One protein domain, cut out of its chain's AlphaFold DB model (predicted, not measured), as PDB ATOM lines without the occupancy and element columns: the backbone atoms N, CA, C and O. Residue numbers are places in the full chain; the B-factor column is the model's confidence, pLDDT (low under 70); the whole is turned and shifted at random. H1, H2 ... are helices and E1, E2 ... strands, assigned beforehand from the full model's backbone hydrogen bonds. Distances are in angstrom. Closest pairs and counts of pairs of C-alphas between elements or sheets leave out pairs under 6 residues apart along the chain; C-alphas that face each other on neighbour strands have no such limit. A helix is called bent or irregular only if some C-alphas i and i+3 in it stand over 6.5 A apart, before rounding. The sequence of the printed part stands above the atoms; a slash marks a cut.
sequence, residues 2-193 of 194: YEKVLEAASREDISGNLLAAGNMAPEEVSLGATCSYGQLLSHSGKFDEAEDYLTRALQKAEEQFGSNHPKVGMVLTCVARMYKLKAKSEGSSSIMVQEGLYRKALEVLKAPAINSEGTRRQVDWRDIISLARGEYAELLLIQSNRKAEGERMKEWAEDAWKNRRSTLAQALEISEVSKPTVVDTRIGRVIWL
ATOM      1  N   TYR A   2     151.086 113.182 149.673       49.59
ATOM      2  CA  TYR A   2     150.262 114.388 149.849       49.59
ATOM      3  C   TYR A   2     150.564 115.525 148.863       49.59
ATOM      4  O   TYR A   2     149.629 116.120 148.355       49.59
ATOM      5  N   GLU A   3     151.830 115.765 148.512       50.06
ATOM      6  CA  GLU A   3     152.212 116.757 147.487       50.06
ATOM      7  C   GLU A   3     151.557 116.461 146.129       50.06
ATOM      8  O   GLU A   3     150.887 117.315 145.569       50.06
ATOM      9  N   LYS A   4     151.599 115.199 145.679       56.78
ATOM     10  CA  LYS A   4     150.887 114.753 144.469       56.78
ATOM     11  C   LYS A   4     149.366 114.908 144.570       56.78
ATOM     12  O   LYS A   4     148.722 115.152 143.561       56.78
ATOM     13  N   VAL A   5     148.782 114.750 145.762       59.06
ATOM     14  CA  VAL A   5     147.344 114.988 145.993       59.06
ATOM     15  C   VAL A   5     147.028 116.484 145.941       59.06
ATOM     16  O   VAL A   5     145.986 116.853 145.417       59.06
ATOM     17  N   LEU A   6     147.921 117.346 146.431       57.34
ATOM     18  CA  LEU A   6     147.782 118.802 146.361       57.34
ATOM     19  C   LEU A   6     147.968 119.329 144.930       57.34
ATOM     20  O   LEU A   6     147.182 120.162 144.494       57.34
ATOM     21  N   GLU A   7     148.935 118.796 144.177       54.62
ATOM     22  CA  GLU A   7     149.119 119.075 142.746       54.62
ATOM     23  C   GLU A   7     147.962 118.543 141.889       54.62
ATOM     24  O   GLU A   7     147.551 119.179 140.922       54.62
ATOM     25  N   ALA A   8     147.411 117.377 142.233       52.34
ATOM     26  CA  ALA A   8     146.219 116.852 141.574       52.34
ATOM     27  C   ALA A   8     144.964 117.658 141.938       52.34
ATOM     28  O   ALA A   8     144.073 117.777 141.108       52.34
ATOM     29  N   ALA A   9     144.904 118.230 143.146       52.59
ATOM     30  CA  ALA A   9     143.797 119.070 143.594       52.59
ATOM     31  C   ALA A   9     143.858 120.520 143.070       52.59
ATOM     32  O   ALA A   9     142.860 121.230 143.149       52.59
ATOM     33  N   SER A  10     145.011 120.983 142.579       52.88
ATOM     34  CA  SER A  10     145.167 122.316 141.978       52.88
ATOM     35  C   SER A  10     144.909 122.337 140.471       52.88
ATOM     36  O   SER A  10     144.655 123.400 139.910       52.88
ATOM     37  N   ARG A  11     144.948 121.177 139.808       45.72
ATOM     38  CA  ARG A  11     144.503 121.018 138.421       45.72
ATOM     39  C   ARG A  11     142.993 120.784 138.434       45.72
ATOM     40  O   ARG A  11     142.532 119.903 139.146       45.72
ATOM     41  N   GLU A  12     142.235 121.542 137.646       47.06
ATOM     42  CA  GLU A  12     140.755 121.548 137.564       47.06
ATOM     43  C   GLU A  12     140.096 120.197 137.172       47.06
ATOM     44  O   GLU A  12     138.897 120.135 136.919       47.06
ATOM     45  N   ASP A  13     140.841 119.091 137.158       45.62
ATOM     46  CA  ASP A  13     140.458 117.806 136.566       45.62
ATOM     47  C   ASP A  13     140.212 116.706 137.624       45.62
ATOM     48  O   ASP A  13     140.616 115.548 137.495       45.62
ATOM     49  N   ILE A  14     139.573 117.074 138.741       49.66
ATOM     50  CA  ILE A  14     139.365 116.184 139.905       49.66
ATOM     51  C   ILE A  14     138.112 115.300 139.753       49.66
ATOM     52  O   ILE A  14     137.930 114.337 140.498       49.66
ATOM     53  N   SER A  15     137.246 115.571 138.771       46.72
ATOM     54  CA  SER A  15     135.953 114.879 138.644       46.72
ATOM     55  C   SER A  15     136.075 113.382 138.314       46.72
ATOM     56  O   SER A  15     135.254 112.588 138.770       46.72
ATOM     57  N   GLY A  16     137.114 112.972 137.574       43.66
ATOM     58  CA  GLY A  16     137.245 111.594 137.080       43.66
ATOM     59  C   GLY A  16     137.967 110.625 138.021       43.66
ATOM     60  O   GLY A  16     137.576 109.464 138.134       43.66
ATOM     61  N   ASN A  17     139.005 111.082 138.729       45.72
ATOM     62  CA  ASN A  17     139.906 110.186 139.469       45.72
ATOM     63  C   ASN A  17     139.500 109.933 140.931       45.72
ATOM     64  O   ASN A  17     140.039 109.020 141.561       45.72
ATOM     65  N   LEU A  18     138.541 110.689 141.481       44.62
ATOM     66  CA  LEU A  18     138.082 110.501 142.863       44.62
ATOM     67  C   LEU A  18     137.016 109.403 143.028       44.62
ATOM     68  O   LEU A  18     136.711 109.036 144.160       44.62
ATOM     69  N   LEU A  19     136.495 108.817 141.941       43.50
ATOM     70  CA  LEU A  19     135.511 107.722 142.015       43.50
ATOM     71  C   LEU A  19     136.054 106.460 142.722       43.50
ATOM     72  O   LEU A  19     135.273 105.616 143.153       43.50
ATOM     73  N   ALA A  20     137.375 106.350 142.910       44.59
ATOM     74  CA  ALA A  20     138.003 105.292 143.707       44.59
ATOM     75  C   ALA A  20     138.064 105.588 145.226       44.59
ATOM     76  O   ALA A  20     138.335 104.682 146.013       44.59
ATOM     77  N   ALA A  21     137.804 106.826 145.667       43.88
ATOM     78  CA  ALA A  21     137.823 107.236 147.072       43.88
ATOM     79  C   ALA A  21     136.397 107.603 147.514       43.88
ATOM     80  O   ALA A  21     135.984 108.756 147.445       43.88
ATOM     81  N   GLY A  22     135.631 106.582 147.909       46.06
ATOM     82  CA  GLY A  22     134.175 106.616 148.083       46.06
ATOM     83  C   GLY A  22     133.579 107.921 148.617       46.06
ATOM     84  O   GLY A  22     133.919 108.347 149.711       46.06
ATOM     85  N   ASN A  23     132.647 108.501 147.854       53.91
ATOM     86  CA  ASN A  23     131.694 109.556 148.233       53.91
ATOM     87  C   ASN A  23     132.222 110.782 149.016       53.91
ATOM     88  O   ASN A  23     131.408 111.538 149.541       53.91
ATOM     89  N   MET A  24     133.533 111.019 149.112       63.72
ATOM     90  CA  MET A  24     134.059 112.198 149.808       63.72
ATOM     91  C   MET A  24     134.048 113.407 148.883       63.72
ATOM     92  O   MET A  24     134.520 113.331 147.748       63.72
ATOM     93  N   ALA A  25     133.540 114.533 149.385       73.19
ATOM     94  CA  ALA A  25     133.548 115.770 148.622       73.19
ATOM     95  C   ALA A  25     135.012 116.231 148.400       73.19
ATOM     96  O   ALA A  25     135.815 116.182 149.346       73.19
ATOM     97  N   PRO A  26     135.392 116.648 147.176       76.50
ATOM     98  CA  PRO A  26     136.760 117.058 146.828       76.50
ATOM     99  C   PRO A  26     137.359 118.089 147.794       76.50
ATOM    100  O   PRO A  26     138.560 118.090 148.083       76.50
ATOM    101  N   GLU A  27     136.503 118.943 148.345       79.69
ATOM    102  CA  GLU A  27     136.825 119.990 149.303       79.69
ATOM    103  C   GLU A  27     137.383 119.416 150.609       79.69
ATOM    104  O   GLU A  27     138.398 119.899 151.119       79.69
ATOM    105  N   GLU A  28     136.776 118.340 151.121       81.50
ATOM    106  CA  GLU A  28     137.206 117.678 152.353       81.50
ATOM    107  C   GLU A  28     138.546 116.973 152.174       81.50
ATOM    108  O   GLU A  28     139.405 117.023 153.058       81.50
ATOM    109  N   VAL A  29     138.738 116.340 151.015       84.75
ATOM    110  CA  VAL A  29     139.992 115.664 150.673       84.75
ATOM    111  C   VAL A  29     141.123 116.678 150.567       84.75
ATOM    112  O   VAL A  29     142.192 116.467 151.140       84.75
ATOM    113  N   SER A  30     140.875 117.800 149.893       87.25
ATOM    114  CA  SER A  30     141.860 118.866 149.751       87.25
ATOM    115  C   SER A  30     142.200 119.513 151.098       87.25
ATOM    116  O   SER A  30     143.380 119.653 151.412       87.25
ATOM    117  N   LEU A  31     141.208 119.828 151.943       91.88
ATOM    118  CA  LEU A  31     141.454 120.336 153.300       91.88
ATOM    119  C   LEU A  31     142.292 119.353 154.133       91.88
ATOM    120  O   LEU A  31     143.262 119.755 154.779       91.88
ATOM    121  N   GLY A  32     141.934 118.066 154.109       90.38
ATOM    122  CA  GLY A  32     142.665 117.019 154.822       90.38
ATOM    123  C   GLY A  32     144.111 116.885 154.362       90.38
ATOM    124  O   GLY A  32     145.008 116.768 155.199       90.38
ATOM    125  N   ALA A  33     144.356 116.961 153.052       90.00
ATOM    126  CA  ALA A  33     145.698 116.905 152.489       90.00
ATOM    127  C   ALA A  33     146.548 118.116 152.901       90.00
ATOM    128  O   ALA A  33     147.664 117.926 153.384       90.00
ATOM    129  N   THR A  34     146.012 119.337 152.783       92.81
ATOM    130  CA  THR A  34     146.714 120.574 153.170       92.81
ATOM    131  C   THR A  34     147.066 120.558 154.657       92.81
ATOM    132  O   THR A  34     148.211 120.815 155.031       92.81
ATOM    133  N   CYS A  35     146.110 120.180 155.511       94.50
ATOM    134  CA  CYS A  35     146.325 120.107 156.955       94.50
ATOM    135  C   CYS A  35     147.340 119.018 157.342       94.50
ATOM    136  O   CYS A  35     148.208 119.246 158.186       94.50
ATOM    137  N   SER A  36     147.273 117.837 156.718       92.69
ATOM    138  CA  SER A  36     148.232 116.751 156.973       92.69
ATOM    139  C   SER A  36     149.646 117.124 156.525       92.69
ATOM    140  O   SER A  36     150.612 116.808 157.217       92.69
ATOM    141  N   TYR A  37     149.783 117.830 155.399       93.75
ATOM    142  CA  TYR A  37     151.081 118.294 154.912       93.75
ATOM    143  C   TYR A  37     151.707 119.340 155.845       93.75
ATOM    144  O   TYR A  37     152.871 119.204 156.211       93.75
ATOM    145  N   GLY A  38     150.923 120.308 156.330       94.12
ATOM    146  CA  GLY A  38     151.393 121.269 157.334       94.12
ATOM    147  C   GLY A  38     151.869 120.603 158.634       94.12
ATOM    148  O   GLY A  38     152.910 120.965 159.183       94.12
ATOM    149  N   GLN A  39     151.175 119.559 159.099       93.25
ATOM    150  CA  GLN A  39     151.613 118.777 160.264       93.25
ATOM    151  C   GLN A  39     152.932 118.035 160.010       93.25
ATOM    152  O   GLN A  39     153.805 118.016 160.874       93.25
ATOM    153  N   LEU A  40     153.112 117.454 158.822       92.12
ATOM    154  CA  LEU A  40     154.363 116.793 158.438       92.12
ATOM    155  C   LEU A  40     155.547 117.763 158.375       92.12
ATOM    156  O   LEU A  40     156.630 117.441 158.862       92.12
ATOM    157  N   LEU A  41     155.334 118.956 157.818       92.88
ATOM    158  CA  LEU A  41     156.334 120.025 157.818       92.88
ATOM    159  C   LEU A  41     156.702 120.444 159.246       92.88
ATOM    160  O   LEU A  41     157.884 120.614 159.540       92.88
ATOM    161  N   SER A  42     155.713 120.507 160.147       91.94
ATOM    162  CA  SER A  42     155.930 120.799 161.571       91.94
ATOM    163  C   SER A  42     156.841 119.758 162.228       91.94
ATOM    164  O   SER A  42     157.784 120.115 162.926       91.94
ATOM    165  N   HIS A  43     156.596 118.468 161.974       89.75
ATOM    166  CA  HIS A  43     157.461 117.378 162.454       89.75
ATOM    167  C   HIS A  43     158.852 117.391 161.807       89.75
ATOM    168  O   HIS A  43     159.805 116.915 162.407       89.75
ATOM    169  N   SER A  44     158.982 117.961 160.606       90.31
ATOM    170  CA  SER A  44     160.264 118.102 159.899       90.31
ATOM    171  C   SER A  44     161.056 119.352 160.311       90.31
ATOM    172  O   SER A  44     162.074 119.649 159.691       90.31
ATOM    173  N   GLY A  45     160.575 120.128 161.290       90.62
ATOM    174  CA  GLY A  45     161.210 121.378 161.727       90.62
ATOM    175  C   GLY A  45     161.042 122.557 160.759       90.62
ATOM    176  O   GLY A  45     161.587 123.633 160.989       90.62
ATOM    177  N   LYS A  46     160.278 122.390 159.674       93.38
ATOM    178  CA  LYS A  46     160.024 123.423 158.660       93.38
ATOM    179  C   LYS A  46     158.846 124.298 159.077       93.38
ATOM    180  O   LYS A  46     157.775 124.244 158.472       93.38
ATOM    181  N   PHE A  47     159.021 125.057 160.155       93.88
ATOM    182  CA  PHE A  47     157.910 125.748 160.811       93.88
ATOM    183  C   PHE A  47     157.279 126.857 159.967       93.88
ATOM    184  O   PHE A  47     156.059 126.980 159.982       93.88
ATOM    185  N   ASP A  48     158.064 127.603 159.189       94.69
ATOM    186  CA  ASP A  48     157.525 128.689 158.359       94.69
ATOM    187  C   ASP A  48     156.653 128.145 157.214       94.69
ATOM    188  O   ASP A  48     155.547 128.627 156.977       94.69
ATOM    189  N   GLU A  49     157.098 127.067 156.550       94.50
ATOM    190  CA  GLU A  49     156.273 126.364 155.557       94.50
ATOM    191  C   GLU A  49     155.025 125.756 156.226       94.50
ATOM    192  O   GLU A  49     153.917 125.845 155.696       94.50
ATOM    193  N   ALA A  50     155.180 125.142 157.406       95.81
ATOM    194  CA  ALA A  50     154.070 124.541 158.140       95.81
ATOM    195  C   ALA A  50     152.988 125.563 158.511       95.81
ATOM    196  O   ALA A  50     151.800 125.275 158.362       95.81
ATOM    197  N   GLU A  51     153.392 126.744 158.975       95.25
ATOM    198  CA  GLU A  51     152.503 127.848 159.331       95.25
ATOM    199  C   GLU A  51     151.691 128.323 158.126       95.25
ATOM    200  O   GLU A  51     150.470 128.453 158.234       95.25
ATOM    201  N   ASP A  52     152.318 128.473 156.959       96.12
ATOM    202  CA  ASP A  52     151.623 128.847 155.727       96.12
ATOM    203  C   ASP A  52     150.582 127.790 155.303       96.12
ATOM    204  O   ASP A  52     149.411 128.105 155.067       96.12
ATOM    205  N   TYR A  53     150.957 126.504 155.277       96.69
ATOM    206  CA  TYR A  53     150.019 125.428 154.926       96.69
ATOM    207  C   TYR A  53     148.866 125.294 155.928       96.69
ATOM    208  O   TYR A  53     147.717 125.100 155.525       96.69
ATOM    209  N   LEU A  54     149.139 125.393 157.232       96.50
ATOM    210  CA  LEU A  54     148.103 125.291 158.261       96.50
ATOM    211  C   LEU A  54     147.187 126.521 158.283       96.50
ATOM    212  O   LEU A  54     145.987 126.365 158.503       96.50
ATOM    213  N   THR A  55     147.708 127.711 157.980       96.56
ATOM    214  CA  THR A  55     146.903 128.934 157.828       96.56
ATOM    215  C   THR A  55     145.954 128.815 156.641       96.56
ATOM    216  O   THR A  55     144.752 129.040 156.787       96.56
ATOM    217  N   ARG A  56     146.450 128.349 155.488       95.19
ATOM    218  CA  ARG A  56     145.605 128.066 154.316       95.19
ATOM    219  C   ARG A  56     144.549 127.002 154.604       95.19
ATOM    220  O   ARG A  56     143.408 127.131 154.165       95.19
ATOM    221  N   ALA A  57     144.898 125.957 155.359       95.81
ATOM    222  CA  ALA A  57     143.932 124.950 155.790       95.81
ATOM    223  C   ALA A  57     142.848 125.548 156.703       95.81
ATOM    224  O   ALA A  57     141.679 125.196 156.563       95.81
ATOM    225  N   LEU A  58     143.217 126.455 157.612       96.62
ATOM    226  CA  LEU A  58     142.273 127.102 158.520       96.62
ATOM    227  C   LEU A  58     141.304 128.002 157.754       96.62
ATOM    228  O   LEU A  58     140.097 127.837 157.900       96.62
ATOM    229  N   GLN A  59     141.827 128.865 156.882       95.25
ATOM    230  CA  GLN A  59     141.021 129.737 156.031       95.25
ATOM    231  C   GLN A  59     140.038 128.924 155.182       95.25
ATOM    232  O   GLN A  59     138.837 129.184 155.192       95.25
ATOM    233  N   LYS A  60     140.523 127.867 154.523       93.44
ATOM    234  CA  LYS A  60     139.675 126.973 153.730       93.44
ATOM    235  C   LYS A  60     138.588 126.309 154.576       93.44
ATOM    236  O   LYS A  60     137.453 126.176 154.125       93.44
ATOM    237  N   ALA A  61     138.915 125.883 155.796       93.69
ATOM    238  CA  ALA A  61     137.934 125.288 156.695       93.69
ATOM    239  C   ALA A  61     136.847 126.296 157.113       93.69
ATOM    240  O   ALA A  61     135.669 125.941 157.149       93.69
ATOM    241  N   GLU A  62     137.229 127.541 157.405       95.06
ATOM    242  CA  GLU A  62     136.299 128.609 157.778       95.06
ATOM    243  C   GLU A  62     135.398 129.024 156.605       95.06
ATOM    244  O   GLU A  62     134.189 129.150 156.792       95.06
ATOM    245  N   GLU A  63     135.948 129.165 155.397       93.62
ATOM    246  CA  GLU A  63     135.202 129.546 154.189       93.62
ATOM    247  C   GLU A  63     134.199 128.471 153.748       93.62
ATOM    248  O   GLU A  63     133.075 128.786 153.362       93.62
ATOM    249  N   GLN A  64     134.593 127.196 153.806       91.44
ATOM    250  CA  GLN A  64     133.787 126.101 153.259       91.44
ATOM    251  C   GLN A  64     132.747 125.560 154.237       91.44
ATOM    252  O   GLN A  64     131.673 125.134 153.818       91.44
ATOM    253  N   PHE A  65     133.067 125.539 155.533       90.50
ATOM    254  CA  PHE A  65     132.215 124.905 156.541       90.50
ATOM    255  C   PHE A  65     131.667 125.889 157.583       90.50
ATOM    256  O   PHE A  65     130.754 125.540 158.332       90.50
ATOM    257  N   GLY A  66     132.200 127.112 157.635       92.19
ATOM    258  CA  GLY A  66     131.884 128.112 158.649       92.19
ATOM    259  C   GLY A  66     132.780 128.018 159.887       92.19
ATOM    260  O   GLY A  66     133.282 126.956 160.257       92.19
ATOM    261  N   SER A  67     132.937 129.147 160.580       91.88
ATOM    262  CA  SER A  67     133.855 129.316 161.720       91.88
ATOM    263  C   SER A  67     133.574 128.410 162.927       91.88
ATOM    264  O   SER A  67     134.487 128.095 163.686       91.88
ATOM    265  N   ASN A  68     132.329 127.956 163.092       91.44
ATOM    266  CA  ASN A  68     131.906 127.082 164.194       91.44
ATOM    267  C   ASN A  68     131.882 125.591 163.819       91.44
ATOM    268  O   ASN A  68     131.358 124.770 164.575       91.44
ATOM    269  N   HIS A  69     132.405 125.221 162.648       91.31
ATOM    270  CA  HIS A  69     132.409 123.832 162.214       91.31
ATOM    271  C   HIS A  69     133.518 123.020 162.907       91.31
ATOM    272  O   HIS A  69     134.651 123.498 162.990       91.31
ATOM    273  N   PRO A  70     133.283 121.754 163.314       92.25
ATOM    274  CA  PRO A  70     134.289 120.938 164.003       92.25
ATOM    275  C   PRO A  70     135.637 120.824 163.279       92.25
ATOM    276  O   PRO A  70     136.678 120.750 163.924       92.25
ATOM    277  N   LYS A  71     135.643 120.869 161.940       92.44
ATOM    278  CA  LYS A  71     136.883 120.871 161.142       92.44
ATOM    279  C   LYS A  71     137.774 122.080 161.424       92.44
ATOM    280  O   LYS A  71     138.987 121.915 161.461       92.44
ATOM    281  N   VAL A  72     137.195 123.254 161.685       95.81
ATOM    282  CA  VAL A  72     137.953 124.438 162.118       95.81
ATOM    283  C   VAL A  72     138.645 124.138 163.447       95.81
ATOM    284  O   VAL A  72     139.843 124.364 163.578       95.81
ATOM    285  N   GLY A  73     137.945 123.514 164.397       95.31
ATOM    286  CA  GLY A  73     138.530 123.088 165.671       95.31
ATOM    287  C   GLY A  73     139.657 122.055 165.522       95.31
ATOM    288  O   GLY A  73     140.671 122.134 166.217       95.31
ATOM    289  N   MET A  74     139.532 121.122 164.572       95.06
ATOM    290  CA  MET A  74     140.606 120.169 164.258       95.06
ATOM    291  C   MET A  74     141.838 120.880 163.694       95.06
ATOM    292  O   MET A  74     142.946 120.633 164.162       95.06
ATOM    293  N   VAL A  75     141.659 121.792 162.732       96.06
ATOM    294  CA  VAL A  75     142.777 122.547 162.148       96.06
ATOM    295  C   VAL A  75     143.435 123.453 163.192       96.06
ATOM    296  O   VAL A  75     144.659 123.491 163.268       96.06
ATOM    297  N   LEU A  76     142.656 124.112 164.055       97.38
ATOM    298  CA  LEU A  76     143.186 124.901 165.173       97.38
ATOM    299  C   LEU A  76     144.039 124.054 166.128       97.38
ATOM    300  O   LEU A  76     145.081 124.518 166.587       97.38
ATOM    301  N   THR A  77     143.639 122.803 166.382       96.00
ATOM    302  CA  THR A  77     144.444 121.850 167.167       96.00
ATOM    303  C   THR A  77     145.790 121.584 166.486       96.00
ATOM    304  O   THR A  77     146.828 121.602 167.144       96.00
ATOM    305  N   CYS A  78     145.806 121.419 165.159       95.31
ATOM    306  CA  CYS A  78     147.043 121.248 164.391       95.31
ATOM    307  C   CYS A  78     147.952 122.487 164.453       95.31
ATOM    308  O   CYS A  78     149.160 122.343 164.628       95.31
ATOM    309  N   VAL A  79     147.386 123.695 164.348       96.62
ATOM    310  CA  VAL A  79     148.139 124.961 164.459       96.62
ATOM    311  C   VAL A  79     148.751 125.104 165.857       96.62
ATOM    312  O   VAL A  79     149.934 125.416 165.984       96.62
ATOM    313  N   ALA A  80     147.982 124.821 166.912       95.38
ATOM    314  CA  ALA A  80     148.472 124.875 168.290       95.38
ATOM    315  C   ALA A  80     149.655 123.921 168.507       95.38
ATOM    316  O   ALA A  80     150.675 124.295 169.093       95.38
ATOM    317  N   ARG A  81     149.550 122.703 167.967       92.94
ATOM    318  CA  ARG A  81     150.608 121.697 168.028       92.94
ATOM    319  C   ARG A  81     151.853 122.096 167.233       92.94
ATOM    320  O   ARG A  81     152.963 121.856 167.700       92.94
ATOM    321  N   MET A  82     151.699 122.745 166.077       94.69
ATOM    322  CA  MET A  82     152.829 123.297 165.320       94.69
ATOM    323  C   MET A  82     153.607 124.314 166.162       94.69
ATOM    324  O   MET A  82     154.819 124.172 166.313       94.69
ATOM    325  N   TYR A  83     152.924 125.267 166.807       94.12
ATOM    326  CA  TYR A  83     153.600 126.231 167.684       94.12
ATOM    327  C   TYR A  83     154.252 125.579 168.905       94.12
ATOM    328  O   TYR A  83     155.276 126.070 169.375       94.12
ATOM    329  N   LYS A  84     153.695 124.476 169.417       91.00
ATOM    330  CA  LYS A  84     154.334 123.671 170.468       91.00
ATOM    331  C   LYS A  84     155.643 123.044 169.983       91.00
ATOM    332  O   LYS A  84     156.647 123.119 170.688       91.00
ATOM    333  N   LEU A  85     155.644 122.462 168.781       90.62
ATOM    334  CA  LEU A  85     156.839 121.896 168.146       90.62
ATOM    335  C   LEU A  85     157.904 122.973 167.901       90.62
ATOM    336  O   LEU A  85     159.058 122.780 168.283       90.62
ATOM    337  N   LYS A  86     157.496 124.127 167.357       92.19
ATOM    338  CA  LYS A  86     158.361 125.293 167.126       92.19
ATOM    339  C   LYS A  86     158.994 125.783 168.427       92.19
ATOM    340  O   LYS A  86     160.213 125.843 168.536       92.19
ATOM    341  N   ALA A  87     158.174 126.016 169.453       90.75
ATOM    342  CA  ALA A  87     158.618 126.437 170.781       90.75
ATOM    343  C   ALA A  87     159.643 125.468 171.393       90.75
ATOM    344  O   ALA A  87     160.673 125.900 171.909       90.75
ATOM    345  N   LYS A  88     159.398 124.154 171.289       87.31
ATOM    346  CA  LYS A  88     160.321 123.126 171.785       87.31
ATOM    347  C   LYS A  88     161.651 123.114 171.020       87.31
ATOM    348  O   LYS A  88     162.692 122.984 171.653       87.31
ATOM    349  N   SER A  89     161.616 123.252 169.694       87.56
ATOM    350  CA  SER A  89     162.809 123.263 168.836       87.56
ATOM    351  C   SER A  89     163.654 124.529 169.009       87.56
ATOM    352  O   SER A  89     164.878 124.463 168.995       87.56
ATOM    353  N   GLU A  90     163.009 125.684 169.163       88.75
ATOM    354  CA  GLU A  90     163.664 126.996 169.252       88.75
ATOM    355  C   GLU A  90     163.999 127.402 170.697       88.75
ATOM    356  O   GLU A  90     164.569 128.469 170.922       88.75
ATOM    357  N   GLY A  91     163.605 126.603 171.696       82.31
ATOM    358  CA  GLY A  91     163.738 126.958 173.115       82.31
ATOM    359  C   GLY A  91     162.932 128.201 173.515       82.31
ATOM    360  O   GLY A  91     163.238 128.847 174.516       82.31
ATOM    361  N   SER A  92     161.916 128.556 172.725       83.56
ATOM    362  CA  SER A  92     161.089 129.749 172.906       83.56
ATOM    363  C   SER A  92     159.783 129.421 173.625       83.56
ATOM    364  O   SER A  92     159.304 128.290 173.607       83.56
ATOM    365  N   SER A  93     159.159 130.420 174.248       77.81
ATOM    366  CA  SER A  93     157.834 130.263 174.853       77.81
ATOM    367  C   SER A  93     156.759 130.804 173.919       77.81
ATOM    368  O   SER A  93     156.757 131.985 173.586       77.81
ATOM    369  N   SER A  94     155.812 129.948 173.529       84.62
ATOM    370  CA  SER A  94     154.609 130.340 172.777       84.62
ATOM    371  C   SER A  94     153.327 129.973 173.545       84.62
ATOM    372  O   SER A  94     152.291 129.637 172.977       84.62
ATOM    373  N   ILE A  95     153.399 130.016 174.883       86.50
ATOM    374  CA  ILE A  95     152.332 129.530 175.775       86.50
ATOM    375  C   ILE A  95     151.008 130.262 175.523       86.50
ATOM    376  O   ILE A  95     149.972 129.613 175.420       86.50
ATOM    377  N   MET A  96     151.028 131.593 175.379       89.06
ATOM    378  CA  MET A  96     149.802 132.382 175.185       89.06
ATOM    379  C   MET A  96     149.101 132.069 173.857       89.06
ATOM    380  O   MET A  96     147.876 131.948 173.827       89.06
ATOM    381  N   VAL A  97     149.870 131.917 172.774       91.44
ATOM    382  CA  VAL A  97     149.334 131.586 171.445       91.44
ATOM    383  C   VAL A  97     148.735 130.183 171.467       91.44
ATOM    384  O   VAL A  97     147.583 130.000 171.080       91.44
ATOM    385  N   GLN A  98     149.478 129.206 171.993       91.88
ATOM    386  CA  GLN A  98     149.005 127.827 172.099       91.88
ATOM    387  C   GLN A  98     147.742 127.723 172.959       91.88
ATOM    388  O   GLN A  98     146.772 127.087 172.557       91.88
ATOM    389  N   GLU A  99     147.715 128.385 174.116       92.12
ATOM    390  CA  GLU A  99     146.547 128.401 174.995       92.12
ATOM    391  C   GLU A  99     145.311 128.998 174.301       92.12
ATOM    392  O   GLU A  99     144.226 128.416 174.371       92.12
ATOM    393  N   GLY A 100     145.463 130.131 173.608       94.25
ATOM    394  CA  GLY A 100     144.365 130.742 172.857       94.25
ATOM    395  C   GLY A 100     143.812 129.809 171.776       94.25
ATOM    396  O   GLY A 100     142.594 129.658 171.647       94.25
ATOM    397  N   LEU A 101     144.703 129.131 171.049       96.00
ATOM    398  CA  LEU A 101     144.334 128.179 170.003       96.00
ATOM    399  C   LEU A 101     143.631 126.940 170.568       96.00
ATOM    400  O   LEU A 101     142.578 126.570 170.052       96.00
ATOM    401  N   TYR A 102     144.144 126.332 171.643       95.19
ATOM    402  CA  TYR A 102     143.485 125.184 172.276       95.19
ATOM    403  C   TYR A 102     142.121 125.556 172.854       95.19
ATOM    404  O   TYR A 102     141.166 124.795 172.699       95.19
ATOM    405  N   ARG A 103     141.989 126.737 173.466       94.38
ATOM    406  CA  ARG A 103     140.699 127.214 173.977       94.38
ATOM    407  C   ARG A 103     139.670 127.339 172.854       94.38
ATOM    408  O   ARG A 103     138.586 126.772 172.973       94.38
ATOM    409  N   LYS A 104     140.032 128.008 171.753       94.81
ATOM    410  CA  LYS A 104     139.151 128.162 170.584       94.81
ATOM    411  C   LYS A 104     138.841 126.810 169.931       94.81
ATOM    412  O   LYS A 104     137.696 126.551 169.574       94.81
ATOM    413  N   ALA A 105     139.827 125.919 169.819       95.19
ATOM    414  CA  ALA A 105     139.629 124.577 169.279       95.19
ATOM    415  C   ALA A 105     138.602 123.781 170.100       95.19
ATOM    416  O   ALA A 105     137.671 123.211 169.535       95.19
ATOM    417  N   LEU A 106     138.734 123.777 171.428       93.44
ATOM    418  CA  LEU A 106     137.818 123.072 172.328       93.44
ATOM    419  C   LEU A 106     136.408 123.672 172.323       93.44
ATOM    420  O   LEU A 106     135.437 122.922 172.424       93.44
ATOM    421  N   GLU A 107     136.287 124.992 172.179       93.06
ATOM    422  CA  GLU A 107     135.003 125.679 172.019       93.06
ATOM    423  C   GLU A 107     134.294 125.246 170.728       93.06
ATOM    424  O   GLU A 107     133.152 124.785 170.772       93.06
ATOM    425  N   VAL A 108     134.995 125.299 169.592       93.50
ATOM    426  CA  VAL A 108     134.458 124.905 168.278       93.50
ATOM    427  C   VAL A 108     134.117 123.412 168.231       93.50
ATOM    428  O   VAL A 108     133.093 123.018 167.674       93.50
ATOM    429  N   LEU A 109     134.935 122.566 168.866       89.88
ATOM    430  CA  LEU A 109     134.672 121.131 169.016       89.88
ATOM    431  C   LEU A 109     133.575 120.823 170.049       89.88
ATOM    432  O   LEU A 109     133.221 119.657 170.220       89.88
ATOM    433  N   LYS A 110     133.027 121.841 170.730       89.94
ATOM    434  CA  LYS A 110     131.999 121.715 171.774       89.94
ATOM    435  C   LYS A 110     132.407 120.728 172.872       89.94
ATOM    436  O   LYS A 110     131.621 119.880 173.300       89.94
ATOM    437  N   ALA A 111     133.657 120.829 173.321       86.50
ATOM    438  CA  ALA A 111     134.211 119.942 174.330       86.50
ATOM    439  C   ALA A 111     133.438 120.064 175.662       86.50
ATOM    440  O   ALA A 111     133.174 121.173 176.133       86.50
ATOM    441  N   PRO A 112     133.091 118.944 176.319       85.44
ATOM    442  CA  PRO A 112     132.215 118.956 177.490       85.44
ATOM    443  C   PRO A 112     132.906 119.536 178.721       85.44
ATOM    444  O   PRO A 112     134.065 119.217 178.978       85.44
ATOM    445  N   ALA A 113     132.209 120.338 179.525       81.19
ATOM    446  CA  ALA A 113     132.788 120.916 180.738       81.19
ATOM    447  C   ALA A 113     133.382 119.832 181.661       81.19
ATOM    448  O   ALA A 113     132.743 118.810 181.922       81.19
ATOM    449  N   ILE A 114     134.594 120.077 182.165       72.12
ATOM    450  CA  ILE A 114     135.387 119.110 182.946       72.12
ATOM    451  C   ILE A 114     134.652 118.668 184.222       72.12
ATOM    452  O   ILE A 114     134.718 117.505 184.593       72.12
ATOM    453  N   ASN A 115     133.879 119.568 184.840       64.38
ATOM    454  CA  ASN A 115     133.163 119.312 186.096       64.38
ATOM    455  C   ASN A 115     131.763 118.698 185.899       64.38
ATOM    456  O   ASN A 115     131.001 118.588 186.855       64.38
ATOM    457  N   SER A 116     131.361 118.373 184.665       57.47
ATOM    458  CA  SER A 116     130.055 117.755 184.434       57.47
ATOM    459  C   SER A 116     130.159 116.240 184.637       57.47
ATOM    460  O   SER A 116     130.557 115.507 183.729       57.47
ATOM    461  N   GLU A 117     129.769 115.787 185.834       46.44
ATOM    462  CA  GLU A 117     129.731 114.400 186.362       46.44
ATOM    463  C   GLU A 117     128.974 113.370 185.479       46.44
ATOM    464  O   GLU A 117     128.722 112.238 185.875       46.44
ATOM    465  N   GLY A 118     128.563 113.741 184.266       51.38
ATOM    466  CA  GLY A 118     127.649 112.972 183.428       51.38
ATOM    467  C   GLY A 118     128.063 112.807 181.971       51.38
ATOM    468  O   GLY A 118     127.241 112.354 181.175       51.38
ATOM    469  N   THR A 119     129.294 113.129 181.559       49.06
ATOM    470  CA  THR A 119     129.641 113.027 180.127       49.06
ATOM    471  C   THR A 119     130.143 111.641 179.720       49.06
ATOM    472  O   THR A 119     131.173 111.476 179.075       49.06
ATOM    473  N   ARG A 120     129.328 110.624 180.019       48.34
ATOM    474  CA  ARG A 120     129.302 109.358 179.268       48.34
ATOM    475  C   ARG A 120     128.522 109.500 177.949       48.34
ATOM    476  O   ARG A 120     128.219 108.497 177.309       48.34
ATOM    477  N   ARG A 121     128.163 110.732 177.558       53.31
ATOM    478  CA  ARG A 121     127.609 111.039 176.236       53.31
ATOM    479  C   ARG A 121     128.639 110.691 175.168       53.31
ATOM    480  O   ARG A 121     129.837 110.881 175.357       53.31
ATOM    481  N   GLN A 122     128.151 110.170 174.053       56.97
ATOM    482  CA  GLN A 122     128.927 110.043 172.831       56.97
ATOM    483  C   GLN A 122     129.429 111.441 172.448       56.97
ATOM    484  O   GLN A 122     128.635 112.323 172.139       56.97
ATOM    485  N   VAL A 123     130.736 111.658 172.591       66.81
ATOM    486  CA  VAL A 123     131.406 112.895 172.190       66.81
ATOM    487  C   VAL A 123     131.952 112.661 170.791       66.81
ATOM    488  O   VAL A 123     132.812 111.794 170.604       66.81
ATOM    489  N   ASP A 124     131.444 113.406 169.817       75.00
ATOM    490  CA  ASP A 124     132.016 113.415 168.474       75.00
ATOM    491  C   ASP A 124     133.449 113.967 168.542       75.00
ATOM    492  O   ASP A 124     133.740 114.867 169.329       75.00
ATOM    493  N   TRP A 125     134.371 113.401 167.756       84.50
ATOM    494  CA  TRP A 125     135.781 113.843 167.706       84.50
ATOM    495  C   TRP A 125     136.545 113.704 169.031       84.50
ATOM    496  O   TRP A 125     137.506 114.433 169.287       84.50
ATOM    497  N   ARG A 126     136.141 112.740 169.870       86.12
ATOM    498  CA  ARG A 126     136.741 112.472 171.186       86.12
ATOM    499  C   ARG A 126     138.265 112.363 171.149       86.12
ATOM    500  O   ARG A 126     138.909 112.951 172.006       86.12
ATOM    501  N   ASP A 127     138.831 111.688 170.147       86.94
ATOM    502  CA  ASP A 127     140.286 111.551 169.989       86.94
ATOM    503  C   ASP A 127     140.972 112.922 169.867       86.94
ATOM    504  O   ASP A 127     141.994 113.168 170.504       86.94
ATOM    505  N   ILE A 128     140.383 113.843 169.098       90.50
ATOM    506  CA  ILE A 128     140.926 115.192 168.892       90.50
ATOM    507  C   ILE A 128     140.773 116.036 170.156       90.50
ATOM    508  O   ILE A 128     141.707 116.724 170.550       90.50
ATOM    509  N   ILE A 129     139.622 115.949 170.825       91.44
ATOM    510  CA  ILE A 129     139.373 116.681 172.074       91.44
ATOM    511  C   ILE A 129     140.313 116.193 173.182       91.44
ATOM    512  O   ILE A 129     140.858 117.014 173.919       91.44
ATOM    513  N   SER A 130     140.531 114.880 173.297       90.50
ATOM    514  CA  SER A 130     141.515 114.300 174.213       90.50
ATOM    515  C   SER A 130     142.923 114.790 173.901       90.50
ATOM    516  O   SER A 130     143.628 115.201 174.817       90.50
ATOM    517  N   LEU A 131     143.324 114.803 172.626       91.38
ATOM    518  CA  LEU A 131     144.636 115.310 172.229       91.38
ATOM    519  C   LEU A 131     144.797 116.789 172.613       91.38
ATOM    520  O   LEU A 131     145.732 117.137 173.329       91.38
ATOM    521  N   ALA A 132     143.849 117.637 172.210       92.44
ATOM    522  CA  ALA A 132     143.864 119.066 172.503       92.44
ATOM    523  C   ALA A 132     143.870 119.351 174.015       92.44
ATOM    524  O   ALA A 132     144.593 120.232 174.471       92.44
ATOM    525  N   ARG A 133     143.104 118.596 174.814       92.19
ATOM    526  CA  ARG A 133     143.113 118.725 176.281       92.19
ATOM    527  C   ARG A 133     144.400 118.244 176.917       92.19
ATOM    528  O   ARG A 133     144.849 118.890 177.852       92.19
ATOM    529  N   GLY A 134     144.983 117.154 176.427       91.50
ATOM    530  CA  GLY A 134     146.272 116.672 176.910       91.50
ATOM    531  C   GLY A 134     147.372 117.706 176.674       91.50
ATOM    532  O   GLY A 134     148.093 118.061 177.602       91.50
ATOM    533  N   GLU A 135     147.445 118.271 175.466       91.19
ATOM    534  CA  GLU A 135     148.445 119.300 175.153       91.19
ATOM    535  C   GLU A 135     148.171 120.623 175.875       91.19
ATOM    536  O   GLU A 135     149.109 121.277 176.329       91.19
ATOM    537  N   TYR A 136     146.905 121.005 176.050       92.81
ATOM    538  CA  TYR A 136     146.566 122.186 176.836       92.81
ATOM    539  C   TYR A 136     146.874 121.993 178.329       92.81
ATOM    540  O   TYR A 136     147.392 122.905 178.975       92.81
ATOM    541  N   ALA A 137     146.631 120.801 178.874       92.00
ATOM    542  CA  ALA A 137     146.969 120.466 180.251       92.00
ATOM    543  C   ALA A 137     148.466 120.637 180.525       92.00
ATOM    544  O   ALA A 137     148.824 121.249 181.527       92.00
ATOM    545  N   GLU A 138     149.338 120.172 179.625       89.81
ATOM    546  CA  GLU A 138     150.791 120.361 179.751       89.81
ATOM    547  C   GLU A 138     151.174 121.841 179.883       89.81
ATOM    548  O   GLU A 138     152.019 122.187 180.708       89.81
ATOM    549  N   LEU A 139     150.504 122.731 179.145       88.88
ATOM    550  CA  LEU A 139     150.720 124.177 179.254       88.88
ATOM    551  C   LEU A 139     150.257 124.737 180.601       88.88
ATOM    552  O   LEU A 139     150.945 125.566 181.195       88.88
ATOM    553  N   LEU A 140     149.106 124.284 181.103       88.44
ATOM    554  CA  LEU A 140     148.575 124.723 182.395       88.44
ATOM    555  C   LEU A 140     149.399 124.207 183.575       88.44
ATOM    556  O   LEU A 140     149.523 124.903 184.579       88.44
ATOM    557  N   LEU A 141     150.002 123.024 183.457       88.56
ATOM    558  CA  LEU A 141     150.876 122.459 184.487       88.56
ATOM    559  C   LEU A 141     152.158 123.283 184.685       88.56
ATOM    560  O   LEU A 141     152.689 123.334 185.797       88.56
ATOM    561  N   ILE A 142     152.624 123.972 183.636       86.94
ATOM    562  CA  ILE A 142     153.730 124.938 183.725       86.94
ATOM    563  C   ILE A 142     153.301 126.180 184.529       86.94
ATOM    564  O   ILE A 142     154.110 126.773 185.242       86.94
ATOM    565  N   GLN A 143     152.022 126.569 184.462       83.75
ATOM    566  CA  GLN A 143     151.486 127.736 185.164       83.75
ATOM    567  C   GLN A 143     151.161 127.399 186.631       83.75
ATOM    568  O   GLN A 143     150.155 126.760 186.933       83.75
ATOM    569  N   SER A 144     151.962 127.901 187.578       77.62
ATOM    570  CA  SER A 144     151.814 127.612 189.020       77.62
ATOM    571  C   SER A 144     150.400 127.818 189.580       77.62
ATOM    572  O   SER A 144     149.961 127.027 190.410       77.62
ATOM    573  N   ASN A 145     149.664 128.826 189.099       87.00
ATOM    574  CA  ASN A 145     148.322 129.154 189.595       87.00
ATOM    575  C   ASN A 145     147.201 128.271 189.020       87.00
ATOM    576  O   ASN A 145     146.077 128.335 189.513       87.00
ATOM    577  N   ARG A 146     147.465 127.476 187.974       86.75
ATOM    578  CA  ARG A 146     146.436 126.712 187.241       86.75
ATOM    579  C   ARG A 146     146.731 125.217 187.144       86.75
ATOM    580  O   ARG A 146     146.058 124.501 186.406       86.75
ATOM    581  N   LYS A 147     147.660 124.712 187.959       88.06
ATOM    582  CA  LYS A 147     148.021 123.287 188.003       88.06
ATOM    583  C   LYS A 147     146.822 122.363 188.220       88.06
ATOM    584  O   LYS A 147     146.639 121.435 187.446       88.06
ATOM    585  N   ALA A 148     145.949 122.678 189.178       87.38
ATOM    586  CA  ALA A 148     144.754 121.875 189.460       87.38
ATOM    587  C   ALA A 148     143.742 121.844 188.294       87.38
ATOM    588  O   ALA A 148     142.906 120.948 188.197       87.38
ATOM    589  N   GLU A 149     143.749 122.846 187.411       87.25
ATOM    590  CA  GLU A 149     142.961 122.817 186.174       87.25
ATOM    591  C   GLU A 149     143.627 121.920 185.125       87.25
ATOM    592  O   GLU A 149     142.949 121.098 184.511       87.25
ATOM    593  N   GLY A 150     144.953 122.027 184.981       88.12
ATOM    594  CA  GLY A 150     145.749 121.164 184.111       88.12
ATOM    595  C   GLY A 150     145.631 119.680 184.468       88.12
ATOM    596  O   GLY A 150     145.392 118.863 183.586       88.12
ATOM    597  N   GLU A 151     145.713 119.325 185.751       88.94
ATOM    598  CA  GLU A 151     145.569 117.937 186.222       88.94
ATOM    599  C   GLU A 151     144.198 117.357 185.858       88.94
ATOM    600  O   GLU A 151     144.128 116.314 185.211       88.94
ATOM    601  N   ARG A 152     143.112 118.089 186.132       88.38
ATOM    602  CA  ARG A 152     141.757 117.659 185.751       88.38
ATOM    603  C   ARG A 152     141.579 117.532 184.235       88.38
ATOM    604  O   ARG A 152     140.881 116.636 183.764       88.38
ATOM    605  N   MET A 153     142.187 118.428 183.450       88.25
ATOM    606  CA  MET A 153     142.178 118.325 181.986       88.25
ATOM    607  C   MET A 153     142.902 117.076 181.494       88.25
ATOM    608  O   MET A 153     142.415 116.417 180.574       88.25
ATOM    609  N   LYS A 154     144.045 116.761 182.109       88.19
ATOM    610  CA  LYS A 154     144.850 115.587 181.789       88.19
ATOM    611  C   LYS A 154     144.107 114.297 182.124       88.19
ATOM    612  O   LYS A 154     143.967 113.455 181.243       88.19
ATOM    613  N   GLU A 155     143.571 114.182 183.338       87.88
ATOM    614  CA  GLU A 155     142.776 113.023 183.773       87.88
ATOM    615  C   GLU A 155     141.596 112.780 182.829       87.88
ATOM    616  O   GLU A 155     141.419 111.680 182.304       87.88
ATOM    617  N   TRP A 156     140.842 113.839 182.509       88.81
ATOM    618  CA  TRP A 156     139.747 113.723 181.553       88.81
ATOM    619  C   TRP A 156     140.235 113.245 180.184       88.81
ATOM    620  O   TRP A 156     139.572 112.428 179.549       88.81
ATOM    621  N   ALA A 157     141.362 113.772 179.692       87.06
ATOM    622  CA  ALA A 157     141.891 113.425 178.379       87.06
ATOM    623  C   ALA A 157     142.290 111.949 178.298       87.06
ATOM    624  O   ALA A 157     141.976 111.305 177.292       87.06
ATOM    625  N   GLU A 158     142.923 111.424 179.349       86.12
ATOM    626  CA  GLU A 158     143.328 110.022 179.484       86.12
ATOM    627  C   GLU A 158     142.106 109.091 179.521       86.12
ATOM    628  O   GLU A 158     142.031 108.159 178.720       86.12
ATOM    629  N   ASP A 159     141.091 109.410 180.326       84.50
ATOM    630  CA  ASP A 159     139.818 108.671 180.370       84.50
ATOM    631  C   ASP A 159     139.039 108.763 179.048       84.50
ATOM    632  O   ASP A 159     138.305 107.854 178.613       84.50
ATOM    633  N   ALA A 160     139.154 109.910 178.382       84.38
ATOM    634  CA  ALA A 160     138.522 110.151 177.106       84.38
ATOM    635  C   ALA A 160     139.227 109.419 175.952       84.38
ATOM    636  O   ALA A 160     138.576 109.072 174.967       84.38
ATOM    637  N   TRP A 161     140.506 109.097 176.075       83.31
ATOM    638  CA  TRP A 161     141.254 108.462 175.005       83.31
ATOM    639  C   TRP A 161     140.845 106.995 174.826       83.31
ATOM    640  O   TRP A 161     141.102 106.139 175.669       83.31
ATOM    641  N   LYS A 162     140.200 106.674 173.698       72.88
ATOM    642  CA  LYS A 162     139.772 105.302 173.364       72.88
ATOM    643  C   LYS A 162     140.430 104.775 172.092       72.88
ATOM    644  O   LYS A 162     139.800 104.057 171.312       72.88
ATOM    645  N   ASN A 163     141.707 105.091 171.890       69.31
ATOM    646  CA  ASN A 163     142.476 104.492 170.809       69.31
ATOM    647  C   ASN A 163     143.053 103.141 171.249       69.31
ATOM    648  O   ASN A 163     143.811 103.058 172.206       69.31
ATOM    649  N   ARG A 164     142.709 102.062 170.539       61.91
ATOM    650  CA  ARG A 164     143.246 100.722 170.841       61.91
ATOM    651  C   ARG A 164     144.712 100.555 170.437       61.91
ATOM    652  O   ARG A 164     145.336  99.592 170.864       61.91
ATOM    653  N   ARG A 165     145.232 101.424 169.565       65.38
ATOM    654  CA  ARG A 165     146.569 101.274 168.975       65.38
ATOM    655  C   ARG A 165     147.678 101.938 169.794       65.38
ATOM    656  O   ARG A 165     148.836 101.622 169.552       65.38
ATOM    657  N   SER A 166     147.345 102.833 170.725       70.94
ATOM    658  CA  SER A 166     148.328 103.634 171.470       70.94
ATOM    659  C   SER A 166     147.710 104.355 172.668       70.94
ATOM    660  O   SER A 166     146.494 104.558 172.740       70.94
ATOM    661  N   THR A 167     148.561 104.784 173.597       82.12
ATOM    662  CA  THR A 167     148.168 105.603 174.751       82.12
ATOM    663  C   THR A 167     148.168 107.093 174.402       82.12
ATOM    664  O   THR A 167     148.854 107.524 173.474       82.12
ATOM    665  N   LEU A 168     147.428 107.907 175.165       80.00
ATOM    666  CA  LEU A 168     147.472 109.365 175.009       80.00
ATOM    667  C   LEU A 168     148.897 109.895 175.217       80.00
ATOM    668  O   LEU A 168     149.341 110.736 174.448       80.00
ATOM    669  N   ALA A 169     149.642 109.347 176.181       81.31
ATOM    670  CA  ALA A 169     151.035 109.717 176.423       81.31
ATOM    671  C   ALA A 169     151.904 109.578 175.160       81.31
ATOM    672  O   ALA A 169     152.626 110.506 174.819       81.31
ATOM    673  N   GLN A 170     151.761 108.483 174.406       79.25
ATOM    674  CA  GLN A 170     152.465 108.290 173.129       79.25
ATOM    675  C   GLN A 170     152.015 109.272 172.039       79.25
ATOM    676  O   GLN A 170     152.794 109.612 171.156       79.25
ATOM    677  N   ALA A 171     150.755 109.717 172.068       78.31
ATOM    678  CA  ALA A 171     150.246 110.726 171.138       78.31
ATOM    679  C   ALA A 171     150.697 112.151 171.500       78.31
ATOM    680  O   ALA A 171     150.794 113.006 170.621       78.31
ATOM    681  N   LEU A 172     150.952 112.424 172.779       80.62
ATOM    682  CA  LEU A 172     151.500 113.691 173.273       80.62
ATOM    683  C   LEU A 172     153.027 113.740 173.156       80.62
ATOM    684  O   LEU A 172     153.605 114.824 173.082       80.62
ATOM    685  N   GLU A 173     153.674 112.574 173.113       76.56
ATOM    686  CA  GLU A 173     155.118 112.459 173.003       76.56
ATOM    687  C   GLU A 173     155.610 113.018 171.664       76.56
ATOM    688  O   GLU A 173     155.468 112.434 170.591       76.56
ATOM    689  N   ILE A 174     156.223 114.194 171.753       63.97
ATOM    690  CA  ILE A 174     156.980 114.813 170.675       63.97
ATOM    691  C   ILE A 174     158.419 114.315 170.806       63.97
ATOM    692  O   ILE A 174     159.188 114.855 171.609       63.97
ATOM    693  N   SER A 175     158.780 113.281 170.053       57.78
ATOM    694  CA  SER A 175     160.135 112.723 170.022       57.78
ATOM    695  C   SER A 175     160.587 112.517 168.581       57.78
ATOM    696  O   SER A 175     159.801 112.041 167.766       57.78
ATOM    697  N   GLU A 176     161.854 112.826 168.285       50.56
ATOM    698  CA  GLU A 176     162.491 112.596 166.974       50.56
ATOM    699  C   GLU A 176     162.497 111.112 166.570       50.56
ATOM    700  O   GLU A 176     162.572 110.782 165.390       50.56
ATOM    701  N   VAL A 177     162.402 110.209 167.552       49.84
ATOM    702  CA  VAL A 177     162.431 108.750 167.358       49.84
ATOM    703  C   VAL A 177     161.017 108.166 167.220       49.84
ATOM    704  O   VAL A 177     160.843 107.045 166.739       49.84
ATOM    705  N   SER A 178     159.988 108.911 167.640       59.28
ATOM    706  CA  SER A 178     158.600 108.448 167.611       59.28
ATOM    707  C   SER A 178     157.944 108.756 166.268       59.28
ATOM    708  O   SER A 178     158.187 109.791 165.650       59.28
ATOM    709  N   LYS A 179     157.078 107.851 165.807       69.12
ATOM    710  CA  LYS A 179     156.334 108.023 164.555       69.12
ATOM    711  C   LYS A 179     155.456 109.275 164.643       69.12
ATOM    712  O   LYS A 179     154.682 109.381 165.600       69.12
ATOM    713  N   PRO A 180     155.502 110.186 163.654       73.69
ATOM    714  CA  PRO A 180     154.744 111.422 163.724       73.69
ATOM    715  C   PRO A 180     153.248 111.113 163.771       73.69
ATOM    716  O   PRO A 180     152.689 110.429 162.905       73.69
ATOM    717  N   THR A 181     152.596 111.629 164.808       83.81
ATOM    718  CA  THR A 181     151.141 111.610 164.937       83.81
ATOM    719  C   THR A 181     150.558 112.734 164.092       83.81
ATOM    720  O   THR A 181     150.982 113.890 164.218       83.81
ATOM    721  N   VAL A 182     149.566 112.409 163.274       87.50
ATOM    722  CA  VAL A 182     148.859 113.353 162.408       87.50
ATOM    723  C   VAL A 182     147.370 113.285 162.720       87.50
ATOM    724  O   VAL A 182     146.788 112.209 162.831       87.50
ATOM    725  N   VAL A 183     146.741 114.441 162.871       90.00
ATOM    726  CA  VAL A 183     145.289 114.595 162.915       90.00
ATOM    727  C   VAL A 183     144.760 114.539 161.487       90.00
ATOM    728  O   VAL A 183     145.067 115.409 160.670       90.00
ATOM    729  N   ASP A 184     143.950 113.528 161.184       89.44
ATOM    730  CA  ASP A 184     143.235 113.433 159.915       89.44
ATOM    731  C   ASP A 184     141.876 114.129 160.052       89.44
ATOM    732  O   ASP A 184     140.973 113.636 160.731       89.44
ATOM    733  N   THR A 185     141.728 115.287 159.407       87.12
ATOM    734  CA  THR A 185     140.516 116.119 159.493       87.12
ATOM    735  C   THR A 185     139.314 115.545 158.737       87.12
ATOM    736  O   THR A 185     138.200 116.038 158.910       87.12
ATOM    737  N   ARG A 186     139.504 114.504 157.913       85.69
ATOM    738  CA  ARG A 186     138.420 113.846 157.162       85.69
ATOM    739  C   ARG A 186     137.675 112.854 158.043       85.69
ATOM    740  O   ARG A 186     136.453 112.804 158.032       85.69
ATOM    741  N   ILE A 187     138.426 112.080 158.823       85.06
ATOM    742  CA  ILE A 187     137.870 111.082 159.750       85.06
ATOM    743  C   ILE A 187     137.819 111.576 161.199       85.06
ATOM    744  O   ILE A 187     137.249 110.898 162.052       85.06
ATOM    745  N   GLY A 188     138.438 112.727 161.484       84.56
ATOM    746  CA  GLY A 188     138.534 113.341 162.806       84.56
ATOM    747  C   GLY A 188     139.175 112.431 163.849       84.56
ATOM    748  O   GLY A 188     138.665 112.294 164.962       84.56
ATOM    749  N   ARG A 189     140.278 111.778 163.468       87.31
ATOM    750  CA  ARG A 189     141.061 110.886 164.334       87.31
ATOM    751  C   ARG A 189     142.546 111.187 164.243       87.31
ATOM    752  O   ARG A 189     143.023 111.722 163.245       87.31
ATOM    753  N   VAL A 190     143.271 110.776 165.277       86.88
ATOM    754  CA  VAL A 190     144.736 110.792 165.289       86.88
ATOM    755  C   VAL A 190     145.252 109.489 164.676       86.88
ATOM    756  O   VAL A 190     144.863 108.396 165.096       86.88
ATOM    757  N   ILE A 191     146.118 109.610 163.674       86.19
ATOM    758  CA  ILE A 191     146.766 108.503 162.970       86.19
ATOM    759  C   ILE A 191     148.286 108.584 163.132       86.19
ATOM    760  O   ILE A 191     148.851 109.666 163.271       86.19
ATOM    761  N   TRP A 192     148.952 107.432 163.089       80.75
ATOM    762  CA  TRP A 192     150.412 107.339 163.045       80.75
ATOM    763  C   TRP A 192     150.819 107.025 161.624       80.75
ATOM    764  O   TRP A 192     150.258 106.114 161.006       80.75
ATOM    765  N   LEU A 193     151.796 107.766 161.120       70.44
ATOM    766  CA  LEU A 193     152.407 107.427 159.848       70.44
ATOM    767  C   LEU A 193     153.445 106.314 160.065       70.44
ATOM    768  O   LEU A 193     154.147 106.343 161.078       70.44
TER     769      LEU A 193
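This is residues 2 to 193 of the 194 residues of an uncharacterized protein of Aegilops tauschii subsp. strangulata (UniProt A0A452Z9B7). A row of helices folds back and forth, H3 to H8, with the small strand hairpin E1 and E2 packed on one side, over H3, H5 and H7. H1 and the loosely formed H2 extend one end beyond H3, and H8 closes the other end. The printed part has 192 residues, with nine named helices followed by two strands, an antiparallel sheet in the order E1, E2; the class is mostly helix. It is compact, with a radius of gyration of the C-alphas of 16.7 A and spans of 54 by 40 by 31 A.

H1 covers residues 2 to 10, beginning at C-alpha 2 (150.262, 114.388, 149.849). H2, residues 17 to 20, is irregular, but only just: C-alphas 17 and 20 are 6.7 A apart. H3 is residues 26 to 43, 25.9 A long; H4 is 47 to 65, 26.1 A; H5 is 70 to 90, 30.4 A, with C-alpha 70 at (134.289, 120.938, 164.003); H6 is 95 to 108, 19.9 A. H7 is residues 126 to 142, 24.5 A, and H8 is 144 to 160, 25.0 A; H8 is irregular, with C-alphas 145 and 148 8.1 A apart. H9 is residues 168 to 172, E1 is 181 to 184, and E2 is 189 to 192, ending at C-alpha 192 (150.412, 107.339, 163.045).

H3 to H7 form an up-and-down bundle, each helix running against the one before. H3 and H4 are a hairpin at a shallow tilt of 24 degrees, closest at the C-alphas of Gly 38 and Ala 50, 4.3 A. H5 and H6 are another, closest at Gly 73 and Ala 105, 4.1 A between C-alphas. Residues 74 to 81 of H5 touch residues 128 to 135 of H7, closest C-alphas Thr 77 and Ala 132, 6.0 A. H7 and H8 are a hairpin at 22 degrees, a shallow tilt, closest C-alphas Ala 137 and Gly 150, 4.1 A. H1 touches residues 30 to 37 of H3, closest C-alphas Tyr 2 and Ala 33, 5.8 A. H9 touches residues 130 to 135 of H7, closest C-alphas Glu 135 and Leu 172, 6.7 A. E1 and E2 are a hairpin; N 182 and O 191 are 2.8 A apart, within hydrogen-bond range. The closest C-alphas of H3 and E1, Gly 32 and Asp 184, are 6.3 A apart. Every O i to N i+4 pair is within hydrogen-bond range in H1, H3, H4, H5, H6, H7 and H9, and 10 of 13 in H8; H2 is too short for one.

The C-alphas farthest apart, Gly 16 and Asn 145, are 56.5 A apart. The printed part has no cut. The link from H6 to H7, residues 109 to 125, is long. Mean pLDDT of the printed part is 81.4; residues 2 to 24, 115 to 123, 163 to 165 and 174 to 179 are under 70.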